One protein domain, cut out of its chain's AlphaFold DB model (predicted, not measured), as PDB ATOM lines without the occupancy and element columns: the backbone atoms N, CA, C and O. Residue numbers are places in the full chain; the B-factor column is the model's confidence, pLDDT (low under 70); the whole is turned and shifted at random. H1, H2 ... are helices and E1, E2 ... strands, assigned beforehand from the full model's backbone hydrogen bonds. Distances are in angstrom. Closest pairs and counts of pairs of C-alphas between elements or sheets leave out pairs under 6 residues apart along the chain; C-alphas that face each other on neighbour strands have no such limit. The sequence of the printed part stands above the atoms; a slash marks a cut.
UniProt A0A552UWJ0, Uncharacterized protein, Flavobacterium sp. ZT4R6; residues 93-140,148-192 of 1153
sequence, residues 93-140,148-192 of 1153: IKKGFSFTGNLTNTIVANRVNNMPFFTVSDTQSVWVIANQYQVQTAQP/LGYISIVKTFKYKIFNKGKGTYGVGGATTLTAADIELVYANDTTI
ATOM      1  N   ILE A  93      -2.065  -1.396 -26.692       62.12
ATOM      2  CA  ILE A  93      -3.276  -1.568 -27.491       62.12
ATOM      3  C   ILE A  93      -4.190  -2.551 -26.756       62.12
ATOM      4  O   ILE A  93      -4.060  -3.772 -26.871       62.12
ATOM      5  N   LYS A  94      -5.155  -2.008 -26.014       72.94
ATOM      6  CA  LYS A  94      -6.267  -2.772 -25.441       72.94
ATOM      7  C   LYS A  94      -7.290  -3.114 -26.536       72.94
ATOM      8  O   LYS A  94      -7.612  -2.279 -27.385       72.94
ATOM      9  N   LYS A  95      -7.817  -4.340 -26.517       79.00
ATOM     10  CA  LYS A  95      -8.930  -4.803 -27.365       79.00
ATOM     11  C   LYS A  95      -9.963  -5.558 -26.531       79.00
ATOM     12  O   LYS A  95      -9.719  -6.687 -26.114       79.00
ATOM     13  N   GLY A  96     -11.105  -4.919 -26.286       76.56
ATOM     14  CA  GLY A  96     -12.229  -5.504 -25.557       76.56
ATOM     15  C   GLY A  96     -13.096  -6.433 -26.416       76.56
ATOM     16  O   GLY A  96     -13.227  -6.222 -27.624       76.56
ATOM     17  N   PHE A  97     -13.729  -7.433 -25.799       74.75
ATOM     18  CA  PHE A  97     -14.982  -8.018 -26.289       74.75
ATOM     19  C   PHE A  97     -15.822  -8.645 -25.165       74.75
ATOM     20  O   PHE A  97     -15.310  -9.112 -24.146       74.75
ATOM     21  N   SER A  98     -17.132  -8.712 -25.395       74.75
ATOM     22  CA  SER A  98     -18.117  -9.300 -24.482       74.75
ATOM     23  C   SER A  98     -18.445 -10.751 -24.851       74.75
ATOM     24  O   SER A  98     -18.527 -11.090 -26.037       74.75
ATOM     25  N   PHE A  99     -18.660 -11.622 -23.859       72.75
ATOM     26  CA  PHE A  99     -19.064 -13.013 -24.095       72.75
ATOM     27  C   PHE A  99     -19.925 -13.617 -22.971       72.75
ATOM     28  O   PHE A  99     -19.991 -13.115 -21.851       72.75
ATOM     29  N   THR A 100     -20.566 -14.742 -23.288       69.00
ATOM     30  CA  THR A 100     -21.348 -15.581 -22.369       69.00
ATOM     31  C   THR A 100     -20.884 -17.040 -22.477       69.00
ATOM     32  O   THR A 100     -20.357 -17.455 -23.512       69.00
ATOM     33  N   GLY A 101     -21.050 -17.828 -21.411       67.88
ATOM     34  CA  GLY A 101     -20.517 -19.198 -21.328       67.88
ATOM     35  C   GLY A 101     -19.030 -19.248 -20.946       67.88
ATOM     36  O   GLY A 101     -18.519 -18.310 -20.337       67.88
ATOM     37  N   ASN A 102     -18.339 -20.346 -21.273       70.69
ATOM     38  CA  ASN A 102     -16.938 -20.576 -20.888       70.69
ATOM     39  C   ASN A 102     -15.948 -20.040 -21.937       70.69
ATOM     40  O   ASN A 102     -16.134 -20.246 -23.138       70.69
ATOM     41  N   LEU A 103     -14.859 -19.417 -21.478       74.94
ATOM     42  CA  LEU A 103     -13.805 -18.874 -22.339       74.94
ATOM     43  C   LEU A 103     -12.632 -19.850 -22.509       74.94
ATOM     44  O   LEU A 103     -12.269 -20.575 -21.585       74.94
ATOM     45  N   THR A 104     -12.008 -19.835 -23.687       79.81
ATOM     46  CA  THR A 104     -10.766 -20.567 -23.984       79.81
ATOM     47  C   THR A 104      -9.868 -19.728 -24.889       79.81
ATOM     48  O   THR A 104     -10.372 -18.916 -25.670       79.81
ATOM     49  N   ASN A 105      -8.550 -19.953 -24.862       77.75
ATOM     50  CA  ASN A 105      -7.598 -19.226 -25.717       77.75
ATOM     51  C   ASN A 105      -7.942 -19.377 -27.212       77.75
ATOM     52  O   ASN A 105      -7.779 -18.436 -27.980       77.75
ATOM     53  N   THR A 106      -8.507 -20.515 -27.634       82.94
ATOM     54  CA  THR A 106      -9.010 -20.710 -29.005       82.94
ATOM     55  C   THR A 106     -10.151 -19.749 -29.346       82.94
ATOM     56  O   THR A 106     -10.163 -19.176 -30.434       82.94
ATOM     57  N   ILE A 107     -11.099 -19.530 -28.427       82.25
ATOM     58  CA  ILE A 107     -12.197 -18.568 -28.616       82.25
ATOM     59  C   ILE A 107     -11.651 -17.135 -28.641       82.25
ATOM     60  O   ILE A 107     -12.045 -16.362 -29.512       82.25
ATOM     61  N   VAL A 108     -10.724 -16.788 -27.745       81.38
ATOM     62  CA  VAL A 108     -10.118 -15.445 -27.667       81.38
ATOM     63  C   VAL A 108      -9.309 -15.129 -28.929       81.38
ATOM     64  O   VAL A 108      -9.550 -14.103 -29.561       81.38
ATOM     65  N   ALA A 109      -8.423 -16.030 -29.367       84.94
ATOM     66  CA  ALA A 109      -7.651 -15.866 -30.599       84.94
ATOM     67  C   ALA A 109      -8.572 -15.735 -31.826       84.94
ATOM     68  O   ALA A 109      -8.409 -14.817 -32.628       84.94
ATOM     69  N   ASN A 110      -9.606 -16.579 -31.929       86.19
ATOM     70  CA  ASN A 110     -10.601 -16.475 -32.998       86.19
ATOM     71  C   ASN A 110     -11.399 -15.163 -32.945       86.19
ATOM     72  O   ASN A 110     -11.709 -14.616 -34.001       86.19
ATOM     73  N   ARG A 111     -11.717 -14.627 -31.759       85.75
ATOM     74  CA  ARG A 111     -12.366 -13.313 -31.625       85.75
ATOM     75  C   ARG A 111     -11.461 -12.196 -32.138       85.75
ATOM     76  O   ARG A 111     -11.922 -11.413 -32.959       85.75
ATOM     77  N   VAL A 112     -10.185 -12.172 -31.749       85.31
ATOM     78  CA  VAL A 112      -9.218 -11.155 -32.206       85.31
ATOM     79  C   VAL A 112      -8.953 -11.252 -33.711       85.31
ATOM     80  O   VAL A 112      -8.947 -10.231 -34.393       85.31
ATOM     81  N   ASN A 113      -8.838 -12.461 -34.268       91.00
ATOM     82  CA  ASN A 113      -8.713 -12.674 -35.718       91.00
ATOM     83  C   ASN A 113      -9.928 -12.158 -36.518       91.00
ATOM     84  O   ASN A 113      -9.793 -11.859 -37.701       91.00
ATOM     85  N   ASN A 114     -11.104 -12.050 -35.886       87.00
ATOM     86  CA  ASN A 114     -12.335 -11.533 -36.491       87.00
ATOM     87  C   ASN A 114     -12.678 -10.090 -36.059       87.00
ATOM     88  O   ASN A 114     -13.752  -9.593 -36.398       87.00
ATOM     89  N   MET A 115     -11.788  -9.396 -35.340       85.31
ATOM     90  CA  MET A 115     -11.923  -7.953 -35.098       85.31
ATOM     91  C   MET A 115     -11.680  -7.151 -36.390       85.31
ATOM     92  O   MET A 115     -11.022  -7.654 -37.306       85.31
ATOM     93  N   PRO A 116     -12.153  -5.893 -36.479       86.44
ATOM     94  CA  PRO A 116     -11.724  -4.968 -37.526       86.44
ATOM     95  C   PRO A 116     -10.194  -4.878 -37.607       86.44
ATOM     96  O   PRO A 116      -9.516  -4.965 -36.584       86.44
ATOM     97  N   PHE A 117      -9.665  -4.703 -38.820       86.75
ATOM     98  CA  PHE A 117      -8.227  -4.624 -39.094       86.75
ATOM     99  C   PHE A 117      -7.507  -3.630 -38.166       86.75
ATOM    100  O   PHE A 117      -7.917  -2.472 -38.058       86.75
ATOM    101  N   PHE A 118      -6.401  -4.052 -37.543       83.88
ATOM    102  CA  PHE A 118      -5.543  -3.171 -36.747       83.88
ATOM    103  C   PHE A 118      -4.052  -3.488 -36.911       83.88
ATOM    104  O   PHE A 118      -3.658  -4.630 -37.145       83.88
ATOM    105  N   THR A 119      -3.213  -2.462 -36.769       83.44
ATOM    106  CA  THR A 119      -1.747  -2.558 -36.845       83.44
ATOM    107  C   THR A 119      -1.142  -2.445 -35.447       83.44
ATOM    108  O   THR A 119      -1.664  -1.712 -34.612       83.44
ATOM    109  N   VAL A 120      -0.036  -3.152 -35.211       78.19
ATOM    110  CA  VAL A 120       0.760  -3.117 -33.977       78.19
ATOM    111  C   VAL A 120       2.212  -2.826 -34.357       78.19
ATOM    112  O   VAL A 120       2.796  -3.565 -35.158       78.19
ATOM    113  N   SER A 121       2.779  -1.743 -33.822       69.56
ATOM    114  CA  SER A 121       4.157  -1.307 -34.082       69.56
ATOM    115  C   SER A 121       5.214  -2.139 -33.333       69.56
ATOM    116  O   SER A 121       4.905  -2.992 -32.504       69.56
ATOM    117  N   ASP A 122       6.494  -1.851 -33.588       60.12
ATOM    118  CA  ASP A 122       7.637  -2.337 -32.796       60.12
ATOM    119  C   ASP A 122       7.675  -1.798 -31.341       60.12
ATOM    120  O   ASP A 122       8.460  -2.302 -30.536       60.12
ATOM    121  N   THR A 123       6.864  -0.783 -31.008       55.41
ATOM    122  CA  THR A 123       6.771  -0.130 -29.682       55.41
ATOM    123  C   THR A 123       5.526  -0.535 -28.880       55.41
ATOM    124  O   THR A 123       5.470  -0.297 -27.678       55.41
ATOM    125  N   GLN A 124       4.540  -1.175 -29.515       58.56
ATOM    126  CA  GLN A 124       3.231  -1.454 -28.922       58.56
ATOM    127  C   GLN A 124       3.094  -2.895 -28.413       58.56
ATOM    128  O   GLN A 124       3.590  -3.850 -29.008       58.56
ATOM    129  N   SER A 125       2.353  -3.045 -27.315       62.44
ATOM    130  CA  SER A 125       1.973  -4.326 -26.703       62.44
ATOM    131  C   SER A 125       0.454  -4.502 -26.816       62.44
ATOM    132  O   SER A 125      -0.276  -3.514 -26.858       62.44
ATOM    133  N   VAL A 126      -0.044  -5.739 -26.939       74.12
ATOM    134  CA  VAL A 126      -1.483  -6.000 -27.134       74.12
ATOM    135  C   VAL A 126      -2.059  -6.769 -25.955       74.12
ATOM    136  O   VAL A 126      -1.649  -7.899 -25.669       74.12
ATOM    137  N   TRP A 127      -3.077  -6.173 -25.339       75.31
ATOM    138  CA  TRP A 127      -3.902  -6.794 -24.310       75.31
ATOM    139  C   TRP A 127      -5.312  -7.028 -24.836       75.31
ATOM    140  O   TRP A 127      -5.918  -6.152 -25.453       75.31
ATOM    141  N   VAL A 128      -5.856  -8.205 -24.554       79.56
ATOM    142  CA  VAL A 128      -7.199  -8.605 -24.972       79.56
ATOM    143  C   VAL A 128      -8.043  -8.792 -23.720       79.56
ATOM    144  O   VAL A 128      -7.749  -9.648 -22.885       79.56
ATOM    145  N   ILE A 129      -9.069  -7.960 -23.572       78.62
ATOM    146  CA  ILE A 129      -9.930  -7.909 -22.389       78.62
ATOM    147  C   ILE A 129     -11.251  -8.584 -22.754       78.62
ATOM    148  O   ILE A 129     -11.960  -8.128 -23.646       78.62
ATOM    149  N   ALA A 130     -11.572  -9.689 -22.090       76.56
ATOM    150  CA  ALA A 130     -12.796 -10.440 -22.319       76.56
ATOM    151  C   ALA A 130     -13.698 -10.349 -21.081       76.56
ATOM    152  O   ALA A 130     -13.383 -10.916 -20.032       76.56
ATOM    153  N   ASN A 131     -14.823  -9.645 -21.210       73.06
ATOM    154  CA  ASN A 131     -15.794  -9.473 -20.128       73.06
ATOM    155  C   ASN A 131     -16.874 -10.559 -20.210       73.06
ATOM    156  O   ASN A 131     -17.505 -10.743 -21.257       73.06
ATOM    157  N   GLN A 132     -17.058 -11.296 -19.112       75.25
ATOM    158  CA  GLN A 132     -18.022 -12.384 -18.987       75.25
ATOM    159  C   GLN A 132     -19.304 -11.889 -18.330       75.25
ATOM    160  O   GLN A 132     -19.290 -11.389 -17.203       75.25
ATOM    161  N   TYR A 133     -20.419 -12.115 -19.013       66.12
ATOM    162  CA  TYR A 133     -21.739 -11.707 -18.557       66.12
ATOM    163  C   TYR A 133     -22.571 -12.924 -18.153       66.12
ATOM    164  O   TYR A 133     -22.542 -13.960 -18.829       66.12
ATOM    165  N   GLN A 134     -23.368 -12.783 -17.095       58.34
ATOM    166  CA  GLN A 134     -24.501 -13.667 -16.835       58.34
ATOM    167  C   GLN A 134     -25.817 -12.916 -17.042       58.34
ATOM    168  O   GLN A 134     -25.966 -11.760 -16.650       58.34
ATOM    169  N   VAL A 135     -26.772 -13.607 -17.665       55.75
ATOM    170  CA  VAL A 135     -28.161 -13.157 -17.790       55.75
ATOM    171  C   VAL A 135     -28.915 -13.733 -16.603       55.75
ATOM    172  O   VAL A 135     -29.160 -14.940 -16.561       55.75
ATOM    173  N   GLN A 136     -29.269 -12.894 -15.633       50.94
ATOM    174  CA  GLN A 136     -30.054 -13.346 -14.491       50.94
ATOM    175  C   GLN A 136     -31.543 -13.296 -14.853       50.94
ATOM    176  O   GLN A 136     -32.105 -12.233 -15.122       50.94
ATOM    177  N   THR A 137     -32.194 -14.459 -14.888       47.94
ATOM    178  CA  THR A 137     -33.646 -14.551 -15.062       47.94
ATOM    179  C   THR A 137     -34.338 -14.397 -13.711       47.94
ATOM    180  O   THR A 137     -34.115 -15.182 -12.788       47.94
ATOM    181  N   ALA A 138     -35.194 -13.380 -13.593       44.16
ATOM    182  CA  ALA A 138     -36.016 -13.182 -12.404       44.16
ATOM    183  C   ALA A 138     -36.935 -14.396 -12.169       44.16
ATOM    184  O   ALA A 138     -37.479 -14.972 -13.116       44.16
ATOM    185  N   GLN A 139     -37.120 -14.778 -10.902       42.81
ATOM    186  CA  GLN A 139     -38.084 -15.821 -10.542       42.81
ATOM    187  C   GLN A 139     -39.515 -15.364 -10.892       42.81
ATOM    188  O   GLN A 139     -39.839 -14.188 -10.704       42.81
ATOM    189  N   PRO A 140     -40.387 -16.260 -11.394       42.53
ATOM    190  CA  PRO A 140     -41.739 -15.897 -11.808       42.53
ATOM    191  C   PRO A 140     -42.634 -15.607 -10.590       42.53
ATOM    192  O   PRO A 140     -43.237 -16.517 -10.024       42.53
ATOM    193  N   LEU A 148     -37.217  -8.426 -19.593       43.88
ATOM    194  CA  LEU A 148     -35.842  -8.059 -19.918       43.88
ATOM    195  C   LEU A 148     -34.935  -8.591 -18.802       43.88
ATOM    196  O   LEU A 148     -35.016  -8.148 -17.661       43.88
ATOM    197  N   GLY A 149     -34.119  -9.598 -19.119       46.12
ATOM    198  CA  GLY A 149     -33.177 -10.180 -18.163       46.12
ATOM    199  C   GLY A 149     -32.007  -9.236 -17.903       46.12
ATOM    200  O   GLY A 149     -31.370  -8.779 -18.852       46.12
ATOM    201  N   TYR A 150     -31.712  -8.971 -16.630       50.62
ATOM    202  CA  TYR A 150     -30.589  -8.122 -16.249       50.62
ATOM    203  C   TYR A 150     -29.259  -8.789 -16.613       50.62
ATOM    204  O   TYR A 150     -29.048  -9.987 -16.387       50.62
ATOM    205  N   ILE A 151     -28.372  -7.990 -17.200       48.69
ATOM    206  CA  ILE A 151     -27.048  -8.387 -17.663       48.69
ATOM    207  C   ILE A 151     -26.041  -7.908 -16.618       48.69
ATOM    208  O   ILE A 151     -25.826  -6.711 -16.467       48.69
ATOM    209  N   SER A 152     -25.431  -8.843 -15.891       54.94
ATOM    210  CA  SER A 152     -24.404  -8.548 -14.886       54.94
ATOM    211  C   SER A 152     -23.044  -9.031 -15.386       54.94
ATOM    212  O   SER A 152     -22.925 -10.169 -15.855       54.94
ATOM    213  N   ILE A 153     -22.021  -8.172 -15.313       54.47
ATOM    214  CA  ILE A 153     -20.626  -8.577 -15.531       54.47
ATOM    215  C   ILE A 153     -20.177  -9.309 -14.272       54.47
ATOM    216  O   ILE A 153     -20.191  -8.739 -13.186       54.47
ATOM    217  N   VAL A 154     -19.789 -10.574 -14.423       58.66
ATOM    218  CA  VAL A 154     -19.376 -11.411 -13.288       58.66
ATOM    219  C   VAL A 154     -17.856 -11.509 -13.203       58.66
ATOM    220  O   VAL A 154     -17.314 -11.513 -12.105       58.66
ATOM    221  N   LYS A 155     -17.158 -11.575 -14.348       66.62
ATOM    222  CA  LYS A 155     -15.692 -11.699 -14.403       66.62
ATOM    223  C   LYS A 155     -15.084 -10.957 -15.591       66.62
ATOM    224  O   LYS A 155     -15.590 -11.044 -16.712       66.62
ATOM    225  N   THR A 156     -13.928 -10.340 -15.371       70.94
ATOM    226  CA  THR A 156     -13.071  -9.750 -16.407       70.94
ATOM    227  C   THR A 156     -11.798 -10.581 -16.556       70.94
ATOM    228  O   THR A 156     -11.013 -10.721 -15.617       70.94
ATOM    229  N   PHE A 157     -11.572 -11.119 -17.755       70.38
ATOM    230  CA  PHE A 157     -10.396 -11.915 -18.110       70.38
ATOM    231  C   PHE A 157      -9.441 -11.063 -18.952       70.38
ATOM    232  O   PHE A 157      -9.839 -10.561 -20.005       70.38
ATOM    233  N   LYS A 158      -8.182 -10.905 -18.529       71.94
ATOM    234  CA  LYS A 158      -7.183 -10.097 -19.250       71.94
ATOM    235  C   LYS A 158      -6.080 -11.006 -19.803       71.94
ATOM    236  O   LYS A 158      -5.307 -11.612 -19.061       71.94
ATOM    237  N   TYR A 159      -6.042 -11.118 -21.128       78.56
ATOM    238  CA  TYR A 159      -5.065 -11.890 -21.896       78.56
ATOM    239  C   TYR A 159      -4.007 -10.964 -22.495       78.56
ATOM    240  O   TYR A 159      -4.293  -9.806 -22.803       78.56
ATOM    241  N   LYS A 160      -2.811 -11.495 -22.745       78.38
ATOM    242  CA  LYS A 160      -1.735 -10.795 -23.457       78.38
ATOM    243  C   LYS A 160      -1.213 -11.655 -24.605       78.38
ATOM    244  O   LYS A 160      -1.270 -12.885 -24.545       78.38
ATOM    245  N   ILE A 161      -0.760 -11.005 -25.677       80.00
ATOM    246  CA  ILE A 161      -0.138 -11.674 -26.826       80.00
ATOM    247  C   ILE A 161       1.373 -11.765 -26.584       80.00
ATOM    248  O   ILE A 161       2.006 -10.754 -26.282       80.00
ATOM    249  N   PHE A 162       1.945 -12.966 -26.712       60.38
ATOM    250  CA  PHE A 162       3.350 -13.234 -26.369       60.38
ATOM    251  C   PHE A 162       4.187 -13.719 -27.560       60.38
ATOM    252  O   PHE A 162       5.269 -13.190 -27.802       60.38
ATOM    253  N   ASN A 163       3.699 -14.691 -28.344       55.78
ATOM    254  CA  ASN A 163       4.490 -15.287 -29.438       55.78
ATOM    255  C   ASN A 163       4.361 -14.549 -30.788       55.78
ATOM    256  O   ASN A 163       5.014 -14.921 -31.768       55.78
ATOM    257  N   LYS A 164       3.552 -13.479 -30.843       67.12
ATOM    258  CA  LYS A 164       3.442 -12.534 -31.966       67.12
ATOM    259  C   LYS A 164       3.453 -11.107 -31.410       67.12
ATOM    260  O   LYS A 164       2.620 -10.770 -30.580       67.12
ATOM    261  N   GLY A 165       4.416 -10.295 -31.842       64.38
ATOM    262  CA  GLY A 165       4.529  -8.886 -31.447       64.38
ATOM    263  C   GLY A 165       3.935  -7.975 -32.518       64.38
ATOM    264  O   GLY A 165       2.725  -7.950 -32.735       64.38
ATOM    265  N   LYS A 166       4.805  -7.268 -33.239       75.06
ATOM    266  CA  LYS A 166       4.411  -6.429 -34.375       75.06
ATOM    267  C   LYS A 166       3.723  -7.202 -35.498       75.06
ATOM    268  O   LYS A 166       4.085  -8.345 -35.788       75.06
ATOM    269  N   GLY A 167       2.789  -6.545 -36.177       80.44
ATOM    270  CA  GLY A 167       2.047  -7.124 -37.293       80.44
ATOM    271  C   GLY A 167       0.762  -6.366 -37.614       80.44
ATOM    272  O   GLY A 167       0.442  -5.354 -36.991       80.44
ATOM    273  N   THR A 168       0.017  -6.878 -38.591       87.44
ATOM    274  CA  THR A 168      -1.368  -6.473 -38.860       87.44
ATOM    275  C   THR A 168      -2.296  -7.635 -38.531       87.44
ATOM    276  O   THR A 168      -2.057  -8.763 -38.961       87.44
ATOM    277  N   TYR A 169      -3.337  -7.357 -37.756       88.00
ATOM    278  CA  TYR A 169      -4.226  -8.320 -37.111       88.00
ATOM    279  C   TYR A 169      -5.694  -8.003 -37.434       88.00
ATOM    280  O   TYR A 169      -6.006  -6.950 -37.994       88.00
ATOM    281  N   GLY A 170      -6.602  -8.911 -37.070       87.12
ATOM    282  CA  GLY A 170      -8.019  -8.817 -37.422       87.12
ATOM    283  C   GLY A 170      -8.300  -9.226 -38.871       87.12
ATOM    284  O   GLY A 170      -7.442  -9.779 -39.564       87.12
ATOM    285  N   VAL A 171      -9.519  -8.960 -39.342       88.56
ATOM    286  CA  VAL A 171      -9.985  -9.366 -40.676       88.56
ATOM    287  C   VAL A 171      -9.143  -8.691 -41.764       88.56
ATOM    288  O   VAL A 171      -9.138  -7.468 -41.894       88.56
ATOM    289  N   GLY A 172      -8.435  -9.497 -42.560       80.25
ATOM    290  CA  GLY A 172      -7.509  -9.019 -43.595       80.25
ATOM    291  C   GLY A 172      -6.104  -8.659 -43.090       80.25
ATOM    292  O   GLY A 172      -5.269  -8.235 -43.887       80.25
ATOM    293  N   GLY A 173      -5.820  -8.839 -41.795       84.94
ATOM    294  CA  GLY A 173      -4.469  -8.754 -41.244       84.94
ATOM    295  C   GLY A 173      -3.559  -9.872 -41.769       84.94
ATOM    296  O   GLY A 173      -4.011 -10.977 -42.065       84.94
ATOM    297  N   ALA A 174      -2.258  -9.595 -41.876       84.06
ATOM    298  CA  ALA A 174      -1.259 -10.575 -42.307       84.06
ATOM    299  C   ALA A 174      -0.829 -11.542 -41.182       84.06
ATOM    300  O   ALA A 174      -0.114 -12.510 -41.439       84.06
ATOM    301  N   THR A 175      -1.222 -11.267 -39.935       84.38
ATOM    302  CA  THR A 175      -0.840 -12.023 -38.736       84.38
ATOM    303  C   THR A 175      -2.075 -12.632 -38.080       84.38
ATOM    304  O   THR A 175      -2.872 -11.937 -37.453       84.38
ATOM    305  N   THR A 176      -2.219 -13.949 -38.210       88.19
ATOM    306  CA  THR A 176      -3.283 -14.729 -37.564       88.19
ATOM    307  C   THR A 176      -2.783 -15.297 -36.238       88.19
ATOM    308  O   THR A 176      -1.714 -15.904 -36.189       88.19
ATOM    309  N   LEU A 177      -3.566 -15.131 -35.174       87.31
ATOM    310  CA  LEU A 177      -3.293 -15.679 -33.846       87.31
ATOM    311  C   LEU A 177      -3.841 -17.099 -33.700       87.31
ATOM    312  O   LEU A 177      -4.936 -17.409 -34.170       87.31
ATOM    313  N   THR A 178      -3.120 -17.939 -32.968       86.62
ATOM    314  CA  THR A 178      -3.582 -19.241 -32.480       86.62
ATOM    315  C   THR A 178      -3.745 -19.220 -30.957       86.62
ATOM    316  O   THR A 178      -3.314 -18.289 -30.278       86.62
ATOM    317  N   ALA A 179      -4.326 -20.282 -30.394       77.00
ATOM    318  CA  ALA A 179      -4.455 -20.449 -28.944       77.00
ATOM    319  C   ALA A 179      -3.107 -20.472 -28.186       77.00
ATOM    320  O   ALA A 179      -3.108 -20.278 -26.974       77.00
ATOM    321  N   ALA A 180      -1.987 -20.706 -28.884       75.31
ATOM    322  CA  ALA A 180      -0.634 -20.708 -28.325       75.31
ATOM    323  C   ALA A 180       0.092 -19.353 -28.465       75.31
ATOM    324  O   ALA A 180       1.193 -19.191 -27.946       75.31
ATOM    325  N   ASP A 181      -0.493 -18.377 -29.169       79.56
ATOM    326  CA  ASP A 181       0.101 -17.042 -29.323       79.56
ATOM    327  C   ASP A 181      -0.306 -16.068 -28.207       79.56
ATOM    328  O   ASP A 181       0.306 -15.007 -28.061       79.56
ATOM    329  N   ILE A 182      -1.307 -16.454 -27.410       82.75
ATOM    330  CA  ILE A 182      -1.900 -15.670 -26.325       82.75
ATOM    331  C   ILE A 182      -1.982 -16.482 -25.029       82.75
ATOM    332  O   ILE A 182      -2.181 -17.697 -25.055       82.75
ATOM    333  N   GLU A 183      -1.905 -15.792 -23.897       77.69
ATOM    334  CA  GLU A 183      -1.948 -16.384 -22.557       77.69
ATOM    335  C   GLU A 183      -2.836 -15.540 -21.629       77.69
ATOM    336  O   GLU A 183      -2.935 -14.319 -21.783       77.69
ATOM    337  N   LEU A 184      -3.542 -16.206 -20.708       76.31
ATOM    338  CA  LEU A 184      -4.375 -15.562 -19.690       76.31
ATOM    339  C   LEU A 184      -3.462 -15.060 -18.572       76.31
ATOM    340  O   LEU A 184      -2.838 -15.871 -17.897       76.31
ATOM    341  N   VAL A 185      -3.405 -13.745 -18.359       65.31
ATOM    342  CA  VAL A 185      -2.535 -13.156 -17.331       65.31
ATOM    343  C   VAL A 185      -3.246 -13.125 -15.979       65.31
ATOM    344  O   VAL A 185      -2.649 -13.477 -14.969       65.31
ATOM    345  N   TYR A 186      -4.533 -12.757 -15.955       55.50
ATOM    346  CA  TYR A 186      -5.406 -12.940 -14.790       55.50
ATOM    347  C   TYR A 186      -6.896 -12.903 -15.154       55.50
ATOM    348  O   TYR A 186      -7.292 -12.402 -16.211       55.50
ATOM    349  N   ALA A 187      -7.725 -13.422 -14.247       65.31
ATOM    350  CA  ALA A 187      -9.178 -13.323 -14.286       65.31
ATOM    351  C   ALA A 187      -9.690 -12.896 -12.905       65.31
ATOM    352  O   ALA A 187      -9.488 -13.619 -11.930       65.31
ATOM    353  N   ASN A 188     -10.347 -11.739 -12.836       55.72
ATOM    354  CA  ASN A 188     -10.880 -11.170 -11.596       55.72
ATOM    355  C   ASN A 188     -12.408 -11.105 -11.657       55.72
ATOM    356  O   ASN A 188     -12.980 -10.971 -12.742       55.72
ATOM    357  N   ASP A 189     -13.052 -11.128 -10.494       58.09
ATOM    358  CA  ASP A 189     -14.401 -10.577 -10.348       58.09
ATOM    359  C   ASP A 189     -14.307  -9.043 -10.490       58.09
ATOM    360  O   ASP A 189     -13.331  -8.438 -10.039       58.09
ATOM    361  N   THR A 190     -15.249  -8.414 -11.197       55.34
ATOM    362  CA  THR A 190     -15.103  -7.018 -11.652       55.34
ATOM    363  C   THR A 190     -15.237  -6.018 -10.498       55.34
ATOM    364  O   THR A 190     -16.242  -6.011  -9.792       55.34
ATOM    365  N   THR A 191     -14.231  -5.156 -10.313       57.62
ATOM    366  CA  THR A 191     -14.178  -4.189  -9.202       57.62
ATOM    367  C   THR A 191     -14.700  -2.804  -9.594       57.62
ATOM    368  O   THR A 191     -14.704  -2.443 -10.771       57.62
ATOM    369  N   ILE A 192     -15.062  -1.979  -8.600       59.88
ATOM    370  CA  ILE A 192     -15.409  -0.559  -8.814       59.88
ATOM    371  C   ILE A 192     -14.256   0.175  -9.518       59.88
ATOM    372  O   ILE A 192     -14.496   0.970 -10.419       59.88
TER     373      ILE A 192
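AT A GLANCE: This is residues 93 to 140 and 148 to 192 of the 1153 residues of an uncharacterized protein of Flavobacterium sp. ZT4R6 (UniProt A0A552UWJ0). A strongly twisted sheet of four strands, E1, E3, E4 and E6, has one short helix, H1, packed across one face, and its two long strands E3 and E4 run on past E1 and E6 as a two-stranded arm. A small separate strand pair, E2 with E5, sits by the last residue of H1. The 93 printed residues hold E1, H1, E2, E3, E4, E5 and E6 in chain order, and the class is mostly strand. The large sheet, order E1, E3, E4, E6, is mixed; the whole is only just loose, close to compact, with a radius of gyration of the C-alphas of 14.9 A, and a rod spanning 53 by 25 by 21 A.

HOW THE PARTS SIT: E1, residues 93 to 99, is an edge strand, parallel to E3, residues 125 to 136, at 20 degrees; N 95 and O 127 are 2.8 A apart. H1, residues 105 to 113, is on this sheet at a height of 8.1 A, over E3 and across the strands at 68 degrees to E3 on the local plane; its closest C-alphas to E3 are Val 108 and Ala 130, 7.8 A apart. Every O i to N i+4 pair in H1 is within hydrogen-bond range. E2, residues 118 to 120, is antiparallel to E5, residues 167 to 169, with N 118 and O 169 3.0 A apart. E4, residues 150 to 161, is antiparallel to E3, with N 130 and O 157 2.8 A apart, and bends by 50 degrees at residue 154. The other edge strand, E6, residues 182 to 189, is antiparallel to E4, with N 158 and O 186 2.9 A apart.

IN THESE COORDINATES: E1 begins at C-alpha 93 (-3.276, -1.568, -27.491). E3 measures 35.4 A, E4 32.4 A, E6 20.9 A and H1 12.0 A. E6 ends at C-alpha 189 (-14.401, -10.577, -10.348).

THE WHOLE: The C-alphas farthest apart, Asp 122 and Pro 140, are 55.3 A apart. Residues 141 to 147 are not printed, and C-alphas 140 and 148 are 12.7 A apart. The link E5 to E6 is long. Mean pLDDT of the printed part is 71.4, with residues 133 to 140 and 148 to 155 among those under 70.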